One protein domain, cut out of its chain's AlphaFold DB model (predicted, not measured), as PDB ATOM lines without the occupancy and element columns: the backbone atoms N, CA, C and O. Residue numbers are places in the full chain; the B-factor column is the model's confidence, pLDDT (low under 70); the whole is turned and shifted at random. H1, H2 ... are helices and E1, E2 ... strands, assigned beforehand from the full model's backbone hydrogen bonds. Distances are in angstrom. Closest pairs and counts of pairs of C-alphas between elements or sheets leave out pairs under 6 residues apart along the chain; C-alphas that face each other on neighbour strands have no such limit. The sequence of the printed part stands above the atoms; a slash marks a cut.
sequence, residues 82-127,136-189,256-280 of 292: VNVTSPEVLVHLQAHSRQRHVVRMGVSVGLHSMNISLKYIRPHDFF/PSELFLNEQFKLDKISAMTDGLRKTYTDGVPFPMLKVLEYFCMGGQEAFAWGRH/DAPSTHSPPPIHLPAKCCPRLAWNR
ATOM      1  N   VAL A  82     161.634 237.886 244.848       66.31
ATOM      2  CA  VAL A  82     161.960 236.884 243.820       66.31
ATOM      3  C   VAL A  82     160.696 236.291 243.194       66.31
ATOM      4  O   VAL A  82     159.810 235.827 243.909       66.31
ATOM      5  N   ASN A  83     160.693 236.242 241.857       55.22
ATOM      6  CA  ASN A  83     159.835 235.439 240.979       55.22
ATOM      7  C   ASN A  83     158.330 235.546 241.215       55.22
ATOM      8  O   ASN A  83     157.661 234.616 241.671       55.22
ATOM      9  N   VAL A  84     157.790 236.662 240.743       58.06
ATOM     10  CA  VAL A  84     156.387 236.772 240.364       58.06
ATOM     11  C   VAL A  84     156.215 236.072 239.014       58.06
ATOM     12  O   VAL A  84     156.261 236.702 237.959       58.06
ATOM     13  N   THR A  85     156.155 234.742 239.035       56.31
ATOM     14  CA  THR A  85     156.018 233.947 237.812       56.31
ATOM     15  C   THR A  85     154.545 233.835 237.459       56.31
ATOM     16  O   THR A  85     153.759 233.295 238.236       56.31
ATOM     17  N   SER A  86     154.174 234.335 236.284       60.06
ATOM     18  CA  SER A  86     152.836 234.090 235.743       60.06
ATOM     19  C   SER A  86     152.677 232.601 235.408       60.06
ATOM     20  O   SER A  86     153.665 231.974 235.000       60.06
ATOM     21  N   PRO A  87     151.459 232.032 235.512       61.53
ATOM     22  CA  PRO A  87     151.143 230.791 234.803       61.53
ATOM     23  C   PRO A  87     151.434 230.953 233.302       61.53
ATOM     24  O   PRO A  87     151.712 232.056 232.835       61.53
ATOM     25  N   GLU A  88     151.419 229.858 232.543       74.38
ATOM     26  CA  GLU A  88     151.639 229.919 231.094       74.38
ATOM     27  C   GLU A  88     150.711 230.966 230.465       74.38
ATOM     28  O   GLU A  88     149.499 230.937 230.676       74.38
ATOM     29  N   VAL A  89     151.297 231.941 229.765       78.75
ATOM     30  CA  VAL A  89     150.570 233.057 229.160       78.75
ATOM     31  C   VAL A  89     150.605 232.923 227.651       78.75
ATOM     32  O   VAL A  89     151.653 232.650 227.066       78.75
ATOM     33  N   LEU A  90     149.468 233.203 227.023       81.12
ATOM     34  CA  LEU A  90     149.342 233.310 225.583       81.12
ATOM     35  C   LEU A  90     149.645 234.740 225.106       81.12
ATOM     36  O   LEU A  90     148.932 235.681 225.442       81.12
ATOM     37  N   VAL A  91     150.691 234.939 224.307       82.62
ATOM     38  CA  VAL A  91     151.109 236.286 223.871       82.62
ATOM     39  C   VAL A  91     151.566 236.342 222.421       82.62
ATOM     40  O   VAL A  91     152.009 235.350 221.850       82.62
ATOM     41  N   HIS A  92     151.538 237.547 221.855       83.00
ATOM     42  CA  HIS A  92     152.238 237.859 220.611       83.00
ATOM     43  C   HIS A  92     153.656 238.330 220.955       83.00
ATOM     44  O   HIS A  92     153.828 239.198 221.811       83.00
ATOM     45  N   LEU A  93     154.673 237.744 220.317       80.25
ATOM     46  CA  LEU A  93     156.075 238.105 220.558       80.25
ATOM     47  C   LEU A  93     156.544 239.259 219.671       80.25
ATOM     48  O   LEU A  93     157.312 240.099 220.125       80.25
ATOM     49  N   GLN A  94     156.068 239.308 218.427       76.75
ATOM     50  CA  GLN A  94     156.473 240.300 217.433       76.75
ATOM     51  C   GLN A  94     155.312 241.216 217.059       76.75
ATOM     52  O   GLN A  94     154.156 240.789 216.993       76.75
ATOM     53  N   ALA A  95     155.636 242.477 216.768       74.00
ATOM     54  CA  ALA A  95     154.689 243.400 216.165       74.00
ATOM     55  C   ALA A  95     154.236 242.853 214.800       74.00
ATOM     56  O   ALA A  95     155.040 242.307 214.050       74.00
ATOM     57  N   HIS A  96     152.945 242.993 214.491       77.56
ATOM     58  CA  HIS A  96     152.346 242.553 213.224       77.56
ATOM     59  C   HIS A  96     152.301 241.026 212.981       77.56
ATOM     60  O   HIS A  96     151.867 240.590 211.917       77.56
ATOM     61  N   SER A  97     152.656 240.187 213.962       77.88
ATOM     62  CA  SER A  97     152.438 238.736 213.869       77.88
ATOM     63  C   SER A  97     151.080 238.337 214.452       77.88
ATOM     64  O   SER A  97     150.704 238.777 215.538       77.88
ATOM     65  N   ARG A  98     150.342 237.478 213.736       76.12
ATOM     66  CA  ARG A  98     149.094 236.860 214.227       76.12
ATOM     67  C   ARG A  98     149.340 235.605 215.067       76.12
ATOM     68  O   ARG A  98     148.408 235.113 215.693       76.12
ATOM     69  N   GLN A  99     150.568 235.091 215.059       78.06
ATOM     70  CA  GLN A  99     150.924 233.870 215.765       78.06
ATOM     71  C   GLN A  99     150.992 234.127 217.269       78.06
ATOM     72  O   GLN A  99     151.653 235.068 217.726       78.06
ATOM     73  N   ARG A 100     150.333 233.262 218.041       80.75
ATOM     74  CA  ARG A 100     150.397 233.300 219.498       80.75
ATOM     75  C   ARG A 100     151.368 232.256 220.027       80.75
ATOM     76  O   ARG A 100     151.462 231.129 219.534       80.75
ATOM     77  N   HIS A 101     152.089 232.642 221.065       82.25
ATOM     78  CA  HIS A 101     153.090 231.817 221.716       82.25
ATOM     79  C   HIS A 101     152.758 231.666 223.191       82.25
ATOM     80  O   HIS A 101     152.348 232.622 223.849       82.25
ATOM     81  N   VAL A 102     152.966 230.459 223.698       83.81
ATOM     82  CA  VAL A 102     152.888 230.154 225.117       83.81
ATOM     83  C   VAL A 102     154.247 230.472 225.733       83.81
ATOM     84  O   VAL A 102     155.271 229.872 225.382       83.81
ATOM     85  N   VAL A 103     154.261 231.446 226.637       84.44
ATOM     86  CA  VAL A 103     155.473 231.912 227.314       84.44
ATOM     87  C   VAL A 103     155.294 231.895 228.820       84.44
ATOM     88  O   VAL A 103     154.188 232.016 229.348       84.44
ATOM     89  N   ARG A 104     156.419 231.801 229.525       83.88
ATOM     90  CA  ARG A 104     156.494 232.034 230.963       83.88
ATOM     91  C   ARG A 104     157.200 233.351 231.213       83.88
ATOM     92  O   ARG A 104     158.313 233.556 230.735       83.88
ATOM     93  N   MET A 105     156.565 234.214 231.989       82.69
ATOM     94  CA  MET A 105     157.123 235.502 232.370       82.69
ATOM     95  C   MET A 105     157.357 235.554 233.874       82.69
ATOM     96  O   MET A 105     156.509 235.112 234.652       82.69
ATOM     97  N   GLY A 106     158.500 236.108 234.265       82.69
ATOM     98  CA  GLY A 106     158.855 236.392 235.644       82.69
ATOM     99  C   GLY A 106     159.250 237.852 235.816       82.69
ATOM    100  O   GLY A 106     159.956 238.421 234.986       82.69
ATOM    101  N   VAL A 107     158.825 238.452 236.923       82.44
ATOM    102  CA  VAL A 107     159.350 239.744 237.379       82.44
ATOM    103  C   VAL A 107     160.042 239.526 238.717       82.44
ATOM    104  O   VAL A 107     159.459 238.954 239.642       82.44
ATOM    105  N   SER A 108     161.294 239.959 238.813       82.19
ATOM    106  CA  SER A 108     162.063 239.988 240.057       82.19
ATOM    107  C   SER A 108     162.407 241.429 240.392       82.19
ATOM    108  O   SER A 108     162.975 242.135 239.563       82.19
ATOM    109  N   VAL A 109     162.061 241.876 241.595       83.19
ATOM    110  CA  VAL A 109     162.275 243.265 242.019       83.19
ATOM    111  C   VAL A 109     163.340 243.307 243.112       83.19
ATOM    112  O   VAL A 109     163.210 242.649 244.147       83.19
ATOM    113  N   GLY A 110     164.395 244.079 242.868       82.62
ATOM    114  CA  GLY A 110     165.430 244.438 243.831       82.62
ATOM    115  C   GLY A 110     165.204 245.831 244.428       82.62
ATOM    116  O   GLY A 110     164.171 246.459 244.208       82.62
ATOM    117  N   LEU A 111     166.191 246.327 245.179       82.25
ATOM    118  CA  LEU A 111     166.134 247.648 245.826       82.25
ATOM    119  C   LEU A 111     166.186 248.805 244.829       82.25
ATOM    120  O   LEU A 111     165.411 249.747 244.930       82.25
ATOM    121  N   HIS A 112     167.109 248.738 243.871       85.12
ATOM    122  CA  HIS A 112     167.337 249.818 242.906       85.12
ATOM    123  C   HIS A 112     166.968 249.417 241.471       85.12
ATOM    124  O   HIS A 112     166.904 250.272 240.584       85.12
ATOM    125  N   SER A 113     166.755 248.129 241.215       84.88
ATOM    126  CA  SER A 113     166.535 247.579 239.883       84.88
ATOM    127  C   SER A 113     165.458 246.503 239.897       84.88
ATOM    128  O   SER A 113     165.182 245.891 240.925       84.88
ATOM    129  N   MET A 114     164.843 246.273 238.744       85.62
ATOM    130  CA  MET A 114     163.953 245.147 238.497       85.62
ATOM    131  C   MET A 114     164.425 244.390 237.264       85.62
ATOM    132  O   MET A 114     164.880 244.993 236.295       85.62
ATOM    133  N   ASN A 115     164.286 243.076 237.302       86.19
ATOM    134  CA  ASN A 115     164.619 242.185 236.206       86.19
ATOM    135  C   ASN A 115     163.325 241.570 235.677       86.19
ATOM    136  O   ASN A 115     162.516 241.047 236.452       86.19
ATOM    137  N   ILE A 116     163.137 241.628 234.364       85.75
ATOM    138  CA  ILE A 116     162.007 241.016 233.671       85.75
ATOM    139  C   ILE A 116     162.563 239.868 232.838       85.75
ATOM    140  O   ILE A 116     163.379 240.084 231.942       85.75
ATOM    141  N   SER A 117     162.112 238.654 233.140       86.19
ATOM    142  CA  SER A 117     162.491 237.447 232.419       86.19
ATOM    143  C   SER A 117     161.327 236.911 231.592       86.19
ATOM    144  O   SER A 117     160.182 236.849 232.047       86.19
ATOM    145  N   LEU A 118     161.622 236.508 230.360       84.62
ATOM    146  CA  LEU A 118     160.690 235.866 229.444       84.62
ATOM    147  C   LEU A 118     161.331 234.580 228.926       84.62
ATOM    148  O   LEU A 118     162.388 234.608 228.298       84.62
ATOM    149  N   LYS A 119     160.683 233.447 229.198       85.25
ATOM    150  CA  LYS A 119     161.062 232.137 228.671       85.25
ATOM    151  C   LYS A 119     160.008 231.652 227.692       85.25
ATOM    152  O   LYS A 119     158.833 231.516 228.038       85.25
ATOM    153  N   TYR A 120     160.454 231.344 226.487       83.88
ATOM    154  CA  TYR A 120     159.645 230.667 225.493       83.88
ATOM    155  C   TYR A 120     159.402 229.205 225.890       83.88
ATOM    156  O   TYR A 120     160.324 228.529 226.348       83.88
ATOM    157  N   ILE A 121     158.161 228.731 225.750       81.00
ATOM    158  CA  ILE A 121     157.820 227.318 225.963       81.00
ATOM    159  C   ILE A 121     157.510 226.671 224.619       81.00
ATOM    160  O   ILE A 121     158.189 225.734 224.211       81.00
ATOM    161  N   ARG A 122     156.458 227.148 223.946       76.31
ATOM    162  CA  ARG A 122     155.924 226.502 222.744       76.31
ATOM    163  C   ARG A 122     154.988 227.435 221.967       76.31
ATOM    164  O   ARG A 122     154.401 228.342 222.560       76.31
ATOM    165  N   PRO A 123     154.829 227.244 220.651       75.31
ATOM    166  CA  PRO A 123     153.807 227.948 219.885       75.31
ATOM    167  C   PRO A 123     152.415 227.390 220.228       75.31
ATOM    168  O   PRO A 123     152.285 226.204 220.523       75.31
ATOM    169  N   HIS A 124     151.381 228.235 220.220       70.44
ATOM    170  CA  HIS A 124     150.008 227.810 220.528       70.44
ATOM    171  C   HIS A 124     149.288 227.226 219.303       70.44
ATOM    172  O   HIS A 124     148.596 226.223 219.417       70.44
ATOM    173  N   ASP A 125     149.482 227.833 218.131       63.62
ATOM    174  CA  ASP A 125     148.659 227.574 216.937       63.62
ATOM    175  C   ASP A 125     149.270 226.554 215.951       63.62
ATOM    176  O   ASP A 125     148.849 226.483 214.798       63.62
ATOM    177  N   PHE A 126     150.284 225.782 216.359       57.97
ATOM    178  CA  PHE A 126     150.976 224.850 215.458       57.97
ATOM    179  C   PHE A 126     150.493 223.415 215.654       57.97
ATOM    180  O   PHE A 126     150.641 222.835 216.728       57.97
ATOM    181  N   PHE A 127     149.952 222.844 214.575       54.56
ATOM    182  CA  PHE A 127     149.776 221.404 214.425       54.56
ATOM    183  C   PHE A 127     151.144 220.713 214.519       54.56
ATOM    184  O   PHE A 127     152.140 221.230 214.015       54.56
ATOM    185  N   PRO A 136     164.335 229.910 218.004       59.34
ATOM    186  CA  PRO A 136     165.046 228.857 218.710       59.34
ATOM    187  C   PRO A 136     164.226 228.397 219.919       59.34
ATOM    188  O   PRO A 136     163.696 229.210 220.679       59.34
ATOM    189  N   SER A 137     164.136 227.082 220.096       55.69
ATOM    190  CA  SER A 137     163.365 226.380 221.132       55.69
ATOM    191  C   SER A 137     163.740 226.757 222.576       55.69
ATOM    192  O   SER A 137     163.055 226.351 223.510       55.69
ATOM    193  N   GLU A 138     164.770 227.586 222.767       63.34
ATOM    194  CA  GLU A 138     165.257 228.070 224.061       63.34
ATOM    195  C   GLU A 138     165.434 229.599 224.105       63.34
ATOM    196  O   GLU A 138     166.406 230.111 224.659       63.34
ATOM    197  N   LEU A 139     164.509 230.375 223.528       74.81
ATOM    198  CA  LEU A 139     164.535 231.830 223.707       74.81
ATOM    199  C   LEU A 139     164.314 232.193 225.192       74.81
ATOM    200  O   LEU A 139     163.202 232.087 225.722       74.81
ATOM    201  N   PHE A 140     165.387 232.635 225.849       81.25
ATOM    202  CA  PHE A 140     165.389 233.187 227.200       81.25
ATOM    203  C   PHE A 140     165.886 234.631 227.156       81.25
ATOM    204  O   PHE A 140     167.049 234.886 226.849       81.25
ATOM    205  N   LEU A 141     164.997 235.569 227.467       81.12
ATOM    206  CA  LEU A 141     165.304 236.992 227.528       81.12
ATOM    207  C   LEU A 141     165.253 237.454 228.982       81.12
ATOM    208  O   LEU A 141     164.299 237.146 229.695       81.12
ATOM    209  N   ASN A 142     166.279 238.177 229.425       84.25
ATOM    210  CA  ASN A 142     166.376 238.714 230.778       84.25
ATOM    211  C   ASN A 142     166.890 240.151 230.710       84.25
ATOM    212  O   ASN A 142     168.083 240.372 230.524       84.25
ATOM    213  N   GLU A 143     165.983 241.109 230.868       84.75
ATOM    214  CA  GLU A 143     166.306 242.535 230.819       84.75
ATOM    215  C   GLU A 143     166.252 243.148 232.216       84.75
ATOM    216  O   GLU A 143     165.344 242.858 233.004       84.75
ATOM    217  N   GLN A 144     167.215 244.021 232.518       84.25
ATOM    218  CA  GLN A 144     167.293 244.738 233.788       84.25
ATOM    219  C   GLN A 144     166.967 246.224 233.611       84.25
ATOM    220  O   GLN A 144     167.610 246.944 232.848       84.25
ATOM    221  N   PHE A 145     166.037 246.712 234.427       85.00
ATOM    222  CA  PHE A 145     165.592 248.101 234.467       85.00
ATOM    223  C   PHE A 145     165.939 248.746 235.804       85.00
ATOM    224  O   PHE A 145     165.822 248.127 236.860       85.00
ATOM    225  N   LYS A 146     166.357 250.014 235.783       85.19
ATOM    226  CA  LYS A 146     166.687 250.774 236.999       85.19
ATOM    227  C   LYS A 146     165.455 251.531 237.503       85.19
ATOM    228  O   LYS A 146     164.815 252.240 236.737       85.19
ATOM    229  N   LEU A 147     165.179 251.420 238.800       80.56
ATOM    230  CA  LEU A 147     164.073 252.062 239.526       80.56
ATOM    231  C   LEU A 147     164.496 253.315 240.315       80.56
ATOM    232  O   LEU A 147     163.662 253.956 240.945       80.56
ATOM    233  N   ASP A 148     165.782 253.664 240.288       73.81
ATOM    234  CA  ASP A 148     166.397 254.683 241.151       73.81
ATOM    235  C   ASP A 148     165.765 256.088 241.005       73.81
ATOM    236  O   ASP A 148     165.356 256.715 241.985       73.81
ATOM    237  N   LYS A 149     165.591 256.562 239.763       76.94
ATOM    238  CA  LYS A 149     165.050 257.899 239.459       76.94
ATOM    239  C   LYS A 149     163.689 257.822 238.775       76.94
ATOM    240  O   LYS A 149     163.402 256.874 238.052       76.94
ATOM    241  N   ILE A 150     162.879 258.872 238.948       71.62
ATOM    242  CA  ILE A 150     161.584 259.027 238.258       71.62
ATOM    243  C   ILE A 150     161.758 258.968 236.740       71.62
ATOM    244  O   ILE A 150     161.053 258.209 236.086       71.62
ATOM    245  N   SER A 151     162.731 259.704 236.201       79.06
ATOM    246  CA  SER A 151     162.992 259.729 234.761       79.06
ATOM    247  C   SER A 151     163.631 258.441 234.249       79.06
ATOM    248  O   SER A 151     163.299 258.007 233.155       79.06
ATOM    249  N   ALA A 152     164.474 257.775 235.052       83.00
ATOM    250  CA  ALA A 152     165.223 256.589 234.620       83.00
ATOM    251  C   ALA A 152     164.319 255.450 234.131       83.00
ATOM    252  O   ALA A 152     164.699 254.681 233.251       83.00
ATOM    253  N   MET A 153     163.119 255.358 234.693       83.00
ATOM    254  CA  MET A 153     162.137 254.354 234.324       83.00
ATOM    255  C   MET A 153     161.451 254.674 232.991       83.00
ATOM    256  O   MET A 153     161.340 253.807 232.128       83.00
ATOM    257  N   THR A 154     161.060 255.936 232.795       86.44
ATOM    258  CA  THR A 154     160.500 256.438 231.533       86.44
ATOM    259  C   THR A 154     161.533 256.397 230.407       86.44
ATOM    260  O   THR A 154     161.211 255.995 229.291       86.44
ATOM    261  N   ASP A 155     162.785 256.742 230.706       88.19
ATOM    262  CA  ASP A 155     163.912 256.662 229.776       88.19
ATOM    263  C   ASP A 155     164.202 255.205 229.395       88.19
ATOM    264  O   ASP A 155     164.399 254.894 228.219       88.19
ATOM    265  N   GLY A 156     164.166 254.297 230.379       86.62
ATOM    266  CA  GLY A 156     164.266 252.856 230.163       86.62
ATOM    267  C   GLY A 156     163.162 252.344 229.243       86.62
ATOM    268  O   GLY A 156     163.460 251.691 228.252       86.62
ATOM    269  N   LEU A 157     161.908 252.725 229.503       89.44
ATOM    270  CA  LEU A 157     160.767 252.382 228.657       89.44
ATOM    271  C   LEU A 157     160.931 252.909 227.226       89.44
ATOM    272  O   LEU A 157     160.730 252.159 226.272       89.44
ATOM    273  N   ARG A 158     161.359 254.164 227.051       90.00
ATOM    274  CA  ARG A 158     161.626 254.744 225.727       90.00
ATOM    275  C   ARG A 158     162.694 253.963 224.964       90.00
ATOM    276  O   ARG A 158     162.508 253.696 223.781       90.00
ATOM    277  N   LYS A 159     163.779 253.581 225.638       90.44
ATOM    278  CA  LYS A 159     164.839 252.757 225.049       90.44
ATOM    279  C   LYS A 159     164.313 251.373 224.652       90.44
ATOM    280  O   LYS A 159     164.567 250.883 223.563       90.44
ATOM    281  N   THR A 160     163.501 250.764 225.500       88.88
ATOM    282  CA  THR A 160     162.885 249.462 225.241       88.88
ATOM    283  C   THR A 160     161.931 249.474 224.043       88.88
ATOM    284  O   THR A 160     161.881 248.496 223.295       88.88
ATOM    285  N   TYR A 161     161.229 250.589 223.808       89.62
ATOM    286  CA  TYR A 161     160.459 250.795 222.578       89.62
ATOM    287  C   TYR A 161     161.351 250.871 221.334       89.62
ATOM    288  O   TYR A 161     160.987 250.302 220.309       89.62
ATOM    289  N   THR A 162     162.502 251.552 221.403       89.69
ATOM    290  CA  THR A 162     163.426 251.651 220.258       89.69
ATOM    291  C   THR A 162     164.150 250.341 219.972       89.69
ATOM    292  O   THR A 162     164.396 250.031 218.811       89.69
ATOM    293  N   ASP A 163     164.447 249.566 221.014       87.75
ATOM    294  CA  ASP A 163     165.163 248.291 220.916       87.75
ATOM    295  C   ASP A 163     164.255 247.151 220.405       87.75
ATOM    296  O   ASP A 163     164.748 246.123 219.947       87.75
ATOM    297  N   GLY A 164     162.926 247.328 220.443       86.31
ATOM    298  CA  GLY A 164     161.968 246.379 219.867       86.31
ATOM    299  C   GLY A 164     161.783 245.092 220.678       86.31
ATOM    300  O   GLY A 164     161.630 244.015 220.099       86.31
ATOM    301  N   VAL A 165     161.793 245.178 222.014       87.12
ATOM    302  CA  VAL A 165     161.571 244.009 222.890       87.12
ATOM    303  C   VAL A 165     160.172 243.400 222.691       87.12
ATOM    304  O   VAL A 165     159.241 244.099 222.274       87.12
ATOM    305  N   PRO A 166     159.957 242.119 223.049       87.62
ATOM    306  CA  PRO A 166     158.649 241.495 222.902       87.62
ATOM    307  C   PRO A 166     157.567 242.190 223.741       87.62
ATOM    308  O   PRO A 166     157.774 242.568 224.900       87.62
ATOM    309  N   PHE A 167     156.366 242.281 223.162       87.19
ATOM    310  CA  PHE A 167     155.204 242.984 223.720       87.19
ATOM    311  C   PHE A 167     154.892 242.694 225.202       87.19
ATOM    312  O   PHE A 167     154.586 243.634 225.933       87.19
ATOM    313  N   PRO A 168     154.980 241.449 225.712       86.94
ATOM    314  CA  PRO A 168     154.677 241.169 227.115       86.94
ATOM    315  C   PRO A 168     155.587 241.924 228.081       86.94
ATOM    316  O   PRO A 168     155.122 242.388 229.120       86.94
ATOM    317  N   MET A 169     156.879 242.049 227.755       87.12
ATOM    318  CA  MET A 169     157.847 242.733 228.622       87.12
ATOM    319  C   MET A 169     157.576 244.229 228.638       87.12
ATOM    320  O   MET A 169     157.586 244.853 229.698       87.12
ATOM    321  N   LEU A 170     157.255 244.772 227.465       89.12
ATOM    322  CA  LEU A 170     156.846 246.156 227.304       89.12
ATOM    323  C   LEU A 170     155.582 246.466 228.111       89.12
ATOM    324  O   LEU A 170     155.552 247.454 228.835       89.12
ATOM    325  N   LYS A 171     154.584 245.574 228.066       86.56
ATOM    326  CA  LYS A 171     153.337 245.704 228.829       86.56
ATOM    327  C   LYS A 171     153.607 245.780 230.331       86.56
ATOM    328  O   LYS A 171     153.068 246.650 231.006       86.56
ATOM    329  N   VAL A 172     154.456 244.895 230.863       85.94
ATOM    330  CA  VAL A 172     154.858 244.947 232.279       85.94
ATOM    331  C   VAL A 172     155.513 246.286 232.600       85.94
ATOM    332  O   VAL A 172     155.122 246.933 233.566       85.94
ATOM    333  N   LEU A 173     156.477 246.721 231.789       87.31
ATOM    334  CA  LEU A 173     157.186 247.979 232.011       87.31
ATOM    335  C   LEU A 173     156.239 249.188 231.986       87.31
ATOM    336  O   LEU A 173     156.371 250.087 232.811       87.31
ATOM    337  N   GLU A 174     155.247 249.178 231.099       86.44
ATOM    338  CA  GLU A 174     154.218 250.208 231.003       86.44
ATOM    339  C   GLU A 174     153.370 250.297 232.281       86.44
ATOM    340  O   GLU A 174     153.253 251.384 232.850       86.44
ATOM    341  N   TYR A 175     152.877 249.169 232.810       83.25
ATOM    342  CA  TYR A 175     152.163 249.136 234.101       83.25
ATOM    343  C   TYR A 175     152.991 249.718 235.245       83.25
ATOM    344  O   TYR A 175     152.481 250.389 236.136       83.25
ATOM    345  N   PHE A 176     154.286 249.445 235.221       83.06
ATOM    346  CA  PHE A 176     155.238 249.910 236.211       83.06
ATOM    347  C   PHE A 176     155.515 251.427 236.074       83.06
ATOM    348  O   PHE A 176     155.763 252.092 237.082       83.06
ATOM    349  N   CYS A 177     155.404 251.990 234.865       83.00
ATOM    350  CA  CYS A 177     155.547 253.422 234.564       83.00
ATOM    351  C   CYS A 177     154.261 254.252 234.755       83.00
ATOM    352  O   CYS A 177     154.352 255.469 234.940       83.00
ATOM    353  N   MET A 178     153.071 253.647 234.694       79.38
ATOM    354  CA  MET A 178     151.786 254.350 234.809       79.38
ATOM    355  C   MET A 178     151.596 254.953 236.216       79.38
ATOM    356  O   MET A 178     151.230 254.281 237.172       79.38
ATOM    357  N   GLY A 179     151.858 256.256 236.361       58.25
ATOM    358  CA  GLY A 179     151.922 256.949 237.657       58.25
ATOM    359  C   GLY A 179     150.679 257.741 238.088       58.25
ATOM    360  O   GLY A 179     150.830 258.626 238.933       58.25
ATOM    361  N   GLY A 180     149.500 257.497 237.499       53.84
ATOM    362  CA  GLY A 180     148.363 258.437 237.550       53.84
ATOM    363  C   GLY A 180     147.108 258.025 238.330       53.84
ATOM    364  O   GLY A 180     146.343 258.903 238.709       53.84
ATOM    365  N   GLN A 181     146.872 256.739 238.602       52.66
ATOM    366  CA  GLN A 181     145.696 256.289 239.361       52.66
ATOM    367  C   GLN A 181     146.137 255.409 240.528       52.66
ATOM    368  O   GLN A 181     146.965 254.516 240.355       52.66
ATOM    369  N   GLU A 182     145.595 255.673 241.717       54.12
ATOM    370  CA  GLU A 182     146.026 255.089 242.998       54.12
ATOM    371  C   GLU A 182     146.027 253.548 243.016       54.12
ATOM    372  O   GLU A 182     146.791 252.944 243.762       54.12
ATOM    373  N   ALA A 183     145.261 252.906 242.128       55.00
ATOM    374  CA  ALA A 183     145.223 251.452 241.966       55.00
ATOM    375  C   ALA A 183     146.453 250.840 241.254       55.00
ATOM    376  O   ALA A 183     146.684 249.640 241.379       55.00
ATOM    377  N   PHE A 184     147.260 251.630 240.531       66.81
ATOM    378  CA  PHE A 184     148.377 251.139 239.700       66.81
ATOM    379  C   PHE A 184     149.720 251.830 239.993       66.81
ATOM    380  O   PHE A 184     150.639 251.802 239.180       66.81
ATOM    381  N   ALA A 185     149.892 252.431 241.174       75.88
ATOM    382  CA  ALA A 185     151.104 253.175 241.537       75.88
ATOM    383  C   ALA A 185     152.325 252.293 241.910       75.88
ATOM    384  O   ALA A 185     153.179 252.704 242.703       75.88
ATOM    385  N   TRP A 186     152.446 251.078 241.362       80.00
ATOM    386  CA  TRP A 186     153.455 250.091 241.771       80.00
ATOM    387  C   TRP A 186     154.890 250.601 241.638       80.00
ATOM    388  O   TRP A 186     155.675 250.447 242.574       80.00
ATOM    389  N   GLY A 187     155.228 251.273 240.532       82.00
ATOM    390  CA  GLY A 187     156.568 251.835 240.335       82.00
ATOM    391  C   GLY A 187     156.974 252.819 241.437       82.00
ATOM    392  O   GLY A 187     158.119 252.811 241.891       82.00
ATOM    393  N   ARG A 188     156.028 253.622 241.943       83.75
ATOM    394  CA  ARG A 188     156.275 254.559 243.051       83.75
ATOM    395  C   ARG A 188     156.499 253.821 244.369       83.75
ATOM    396  O   ARG A 188     157.448 254.150 245.077       83.75
ATOM    397  N   HIS A 189     155.663 252.832 244.684       85.88
ATOM    398  CA  HIS A 189     155.791 252.054 245.919       85.88
ATOM    399  C   HIS A 189     157.111 251.283 245.981       85.88
ATOM    400  O   HIS A 189     157.807 251.359 246.988       85.88
ATOM    401  N   ASP A 256     144.279 228.135 228.924       64.12
ATOM    402  CA  ASP A 256     143.261 227.195 229.413       64.12
ATOM    403  C   ASP A 256     141.977 227.889 229.914       64.12
ATOM    404  O   ASP A 256     141.056 227.233 230.402       64.12
ATOM    405  N   ALA A 257     141.900 229.224 229.834       56.69
ATOM    406  CA  ALA A 257     140.755 229.975 230.346       56.69
ATOM    407  C   ALA A 257     139.638 230.092 229.284       56.69
ATOM    408  O   ALA A 257     139.880 230.657 228.213       56.69
ATOM    409  N   PRO A 258     138.398 229.634 229.561       49.41
ATOM    410  CA  PRO A 258     137.260 229.921 228.694       49.41
ATOM    411  C   PRO A 258     137.019 231.436 228.655       49.41
ATOM    412  O   PRO A 258     137.091 232.113 229.681       49.41
ATOM    413  N   SER A 259     136.700 231.965 227.470       50.28
ATOM    414  CA  SER A 259     136.552 233.397 227.138       50.28
ATOM    415  C   SER A 259     135.530 234.190 227.973       50.28
ATOM    416  O   SER A 259     135.339 235.382 227.744       50.28
ATOM    417  N   THR A 260     134.874 233.546 228.938       42.59
ATOM    418  CA  THR A 260     133.812 234.087 229.794       42.59
ATOM    419  C   THR A 260     134.229 234.280 231.255       42.59
ATOM    420  O   THR A 260     133.482 234.902 232.005       42.59
ATOM    421  N   HIS A 261     135.415 233.820 231.671       44.22
ATOM    422  CA  HIS A 261     135.935 234.056 233.020       44.22
ATOM    423  C   HIS A 261     137.269 234.806 232.989       44.22
ATOM    424  O   HIS A 261     138.176 234.496 232.218       44.22
ATOM    425  N   SER A 262     137.363 235.826 233.843       42.06
ATOM    426  CA  SER A 262     138.551 236.652 234.069       42.06
ATOM    427  C   SER A 262     139.811 235.789 234.238       42.06
ATOM    428  O   SER A 262     139.779 234.837 235.022       42.06
ATOM    429  N   PRO A 263     140.913 236.104 233.526       45.38
ATOM    430  CA  PRO A 263     142.108 235.267 233.509       45.38
ATOM    431  C   PRO A 263     142.713 235.121 234.913       45.38
ATOM    432  O   PRO A 263     142.657 236.078 235.697       45.38
ATOM    433  N   PRO A 264     143.318 233.958 235.233       42.25
ATOM    434  CA  PRO A 264     143.910 233.722 236.540       42.25
ATOM    435  C   PRO A 264     144.971 234.791 236.836       42.25
ATOM    436  O   PRO A 264     145.865 235.028 236.016       42.25
ATOM    437  N   PRO A 265     144.876 235.459 237.995       48.28
ATOM    438  CA  PRO A 265     145.864 236.413 238.440       48.28
ATOM    439  C   PRO A 265     147.274 235.856 238.470       48.28
ATOM    440  O   PRO A 265     147.528 234.745 238.933       48.28
ATOM    441  N   ILE A 266     148.223 236.713 238.113       50.19
ATOM    442  CA  ILE A 266     149.517 236.665 238.770       50.19
ATOM    443  C   ILE A 266     149.257 236.883 240.266       50.19
ATOM    444  O   ILE A 266     148.954 237.996 240.692       50.19
ATOM    445  N   HIS A 267     149.330 235.815 241.054       38.00
ATOM    446  CA  HIS A 267     149.217 235.910 242.501       38.00
ATOM    447  C   HIS A 267     150.579 236.255 243.095       38.00
ATOM    448  O   HIS A 267     151.522 235.460 243.056       38.00
ATOM    449  N   LEU A 268     150.672 237.446 243.680       47.31
ATOM    450  CA  LEU A 268     151.731 237.746 244.626       47.31
ATOM    451  C   LEU A 268     151.412 237.072 245.963       47.31
ATOM    452  O   LEU A 268     150.362 237.339 246.542       47.31
ATOM    453  N   PRO A 269     152.314 236.268 246.547       43.78
ATOM    454  CA  PRO A 269     152.250 236.052 247.979       43.78
ATOM    455  C   PRO A 269     152.562 237.386 248.670       43.78
ATOM    456  O   PRO A 269     153.638 237.959 248.488       43.78
ATOM    457  N   ALA A 270     151.614 237.863 249.475       42.31
ATOM    458  CA  ALA A 270     151.608 239.202 250.061       42.31
ATOM    459  C   ALA A 270     152.865 239.570 250.874       42.31
ATOM    460  O   ALA A 270     153.107 240.751 251.110       42.31
ATOM    461  N   LYS A 271     153.666 238.599 251.338       46.50
ATOM    462  CA  LYS A 271     154.817 238.839 252.226       46.50
ATOM    463  C   LYS A 271     155.906 237.782 252.024       46.50
ATOM    464  O   LYS A 271     155.978 236.807 252.768       46.50
ATOM    465  N   CYS A 272     156.767 237.954 251.023       41.62
ATOM    466  CA  CYS A 272     158.032 237.217 250.976       41.62
ATOM    467  C   CYS A 272     159.118 238.066 251.636       41.62
ATOM    468  O   CYS A 272     159.509 239.101 251.109       41.62
ATOM    469  N   CYS A 273     159.577 237.623 252.807       43.62
ATOM    470  CA  CYS A 273     160.745 238.191 253.466       43.62
ATOM    471  C   CYS A 273     161.998 237.856 252.622       43.62
ATOM    472  O   CYS A 273     162.163 236.680 252.268       43.62
ATOM    473  N   PRO A 274     162.885 238.824 252.316       44.69
ATOM    474  CA  PRO A 274     164.065 238.619 251.460       44.69
ATOM    475  C   PRO A 274     164.940 237.453 251.939       44.69
ATOM    476  O   PRO A 274     165.471 236.673 251.151       44.69
ATOM    477  N   ARG A 275     165.019 237.279 253.264       44.34
ATOM    478  CA  ARG A 275     165.884 236.296 253.926       44.34
ATOM    479  C   ARG A 275     165.338 234.865 253.938       44.34
ATOM    480  O   ARG A 275     166.110 233.921 254.062       44.34
ATOM    481  N   LEU A 276     164.022 234.687 253.786       36.34
ATOM    482  CA  LEU A 276     163.353 233.372 253.774       36.34
ATOM    483  C   LEU A 276     163.084 232.845 252.354       36.34
ATOM    484  O   LEU A 276     162.776 231.664 252.187       36.34
ATOM    485  N   ALA A 277     163.246 233.682 251.323       39.28
ATOM    486  CA  ALA A 277     163.117 233.270 249.925       39.28
ATOM    487  C   ALA A 277     164.207 232.271 249.484       39.28
ATOM    488  O   ALA A 277     163.994 231.520 248.534       39.28
ATOM    489  N   TRP A 278     165.334 232.195 250.206       36.25
ATOM    490  CA  TRP A 278     166.431 231.263 249.915       36.25
ATOM    491  C   TRP A 278     166.042 229.782 250.083       36.25
ATOM    492  O   TRP A 278     166.640 228.918 249.449       36.25
ATOM    493  N   ASN A 279     165.031 229.462 250.904       33.38
ATOM    494  CA  ASN A 279     164.698 228.075 251.265       33.38
ATOM    495  C   ASN A 279     163.503 227.480 250.487       33.38
ATOM    496  O   ASN A 279     163.104 226.339 250.721       33.38
ATOM    497  N   ARG A 280     162.895 228.217 249.546       36.75
ATOM    498  CA  ARG A 280     161.802 227.662 248.734       36.75
ATOM    499  C   ARG A 280     162.391 226.976 247.500       36.75
ATOM    500  O   ARG A 280     162.738 227.636 246.527       36.75
TER     501      ARG A 280
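This is residues 82 to 127, 136 to 189 and 256 to 280 of the 292 residues of an uncharacterized protein of Globodera pallida (UniProt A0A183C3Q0). A strongly twisted antiparallel sheet curls round helix H2, with H1 side by side with H2 as a helical hairpin near the E5 edge. Short H3 sits by H2, and a tail without named elements, residues 256 to 280, runs on the E1 side, where residues 257 to 262 stick out. The 125 printed residues include five strands, then three helices; the class is mixed, helices and strands. The whole is compact, radius of gyration of the C-alphas 15.7 A, spanning 45 by 37 by 32 A.

E1, residues 82 to 85, begins at C-alpha 82 (161.960, 236.884, 243.820). E2 is 89 to 91, E3 101 to 109 (25.1 A), E4 113 to 123 (30.8 A) and E5 140 to 146 (20.2 A). H1 is 150 to 163 (20.7 A), H2 167 to 177 (15.1 A), and H3 186 to 189, ending at C-alpha 189 (155.791, 252.054, 245.919).

E1 (N 84 to O 107, 3.0 A) and E2 (N 89 to O 103, 2.9 A) lie on one side of E3, E4 (N 106 to O 117, 2.9 A) on the other. E5 is the antiparallel neighbour of E4 (N 114 to O 145, 2.8 A). E2, E3 and E4 form a meander, each strand the antiparallel neighbour of the one before. H2 is on the sheet; H1 only grazes it with residues 152 to 160. H1 and H2 touch at C-alphas 154 and 177, 6.5 A, a shallow tilt of 16 degrees, opposite ways. H3 touches H2 at C-alphas 187 and 176, 4.7 A. Every O i to N i+4 pair is within hydrogen-bond range in H2, 9 of 10 in H1; H3 is too short for one.

Cuts leave gaps of 17.5 A between C-alphas 127 and 136 and 32.4 A between 189 and 256. No link printed whole is long. Mean pLDDT of the printed part is 71.6; 43 residues are under 70, among them 256 to 280.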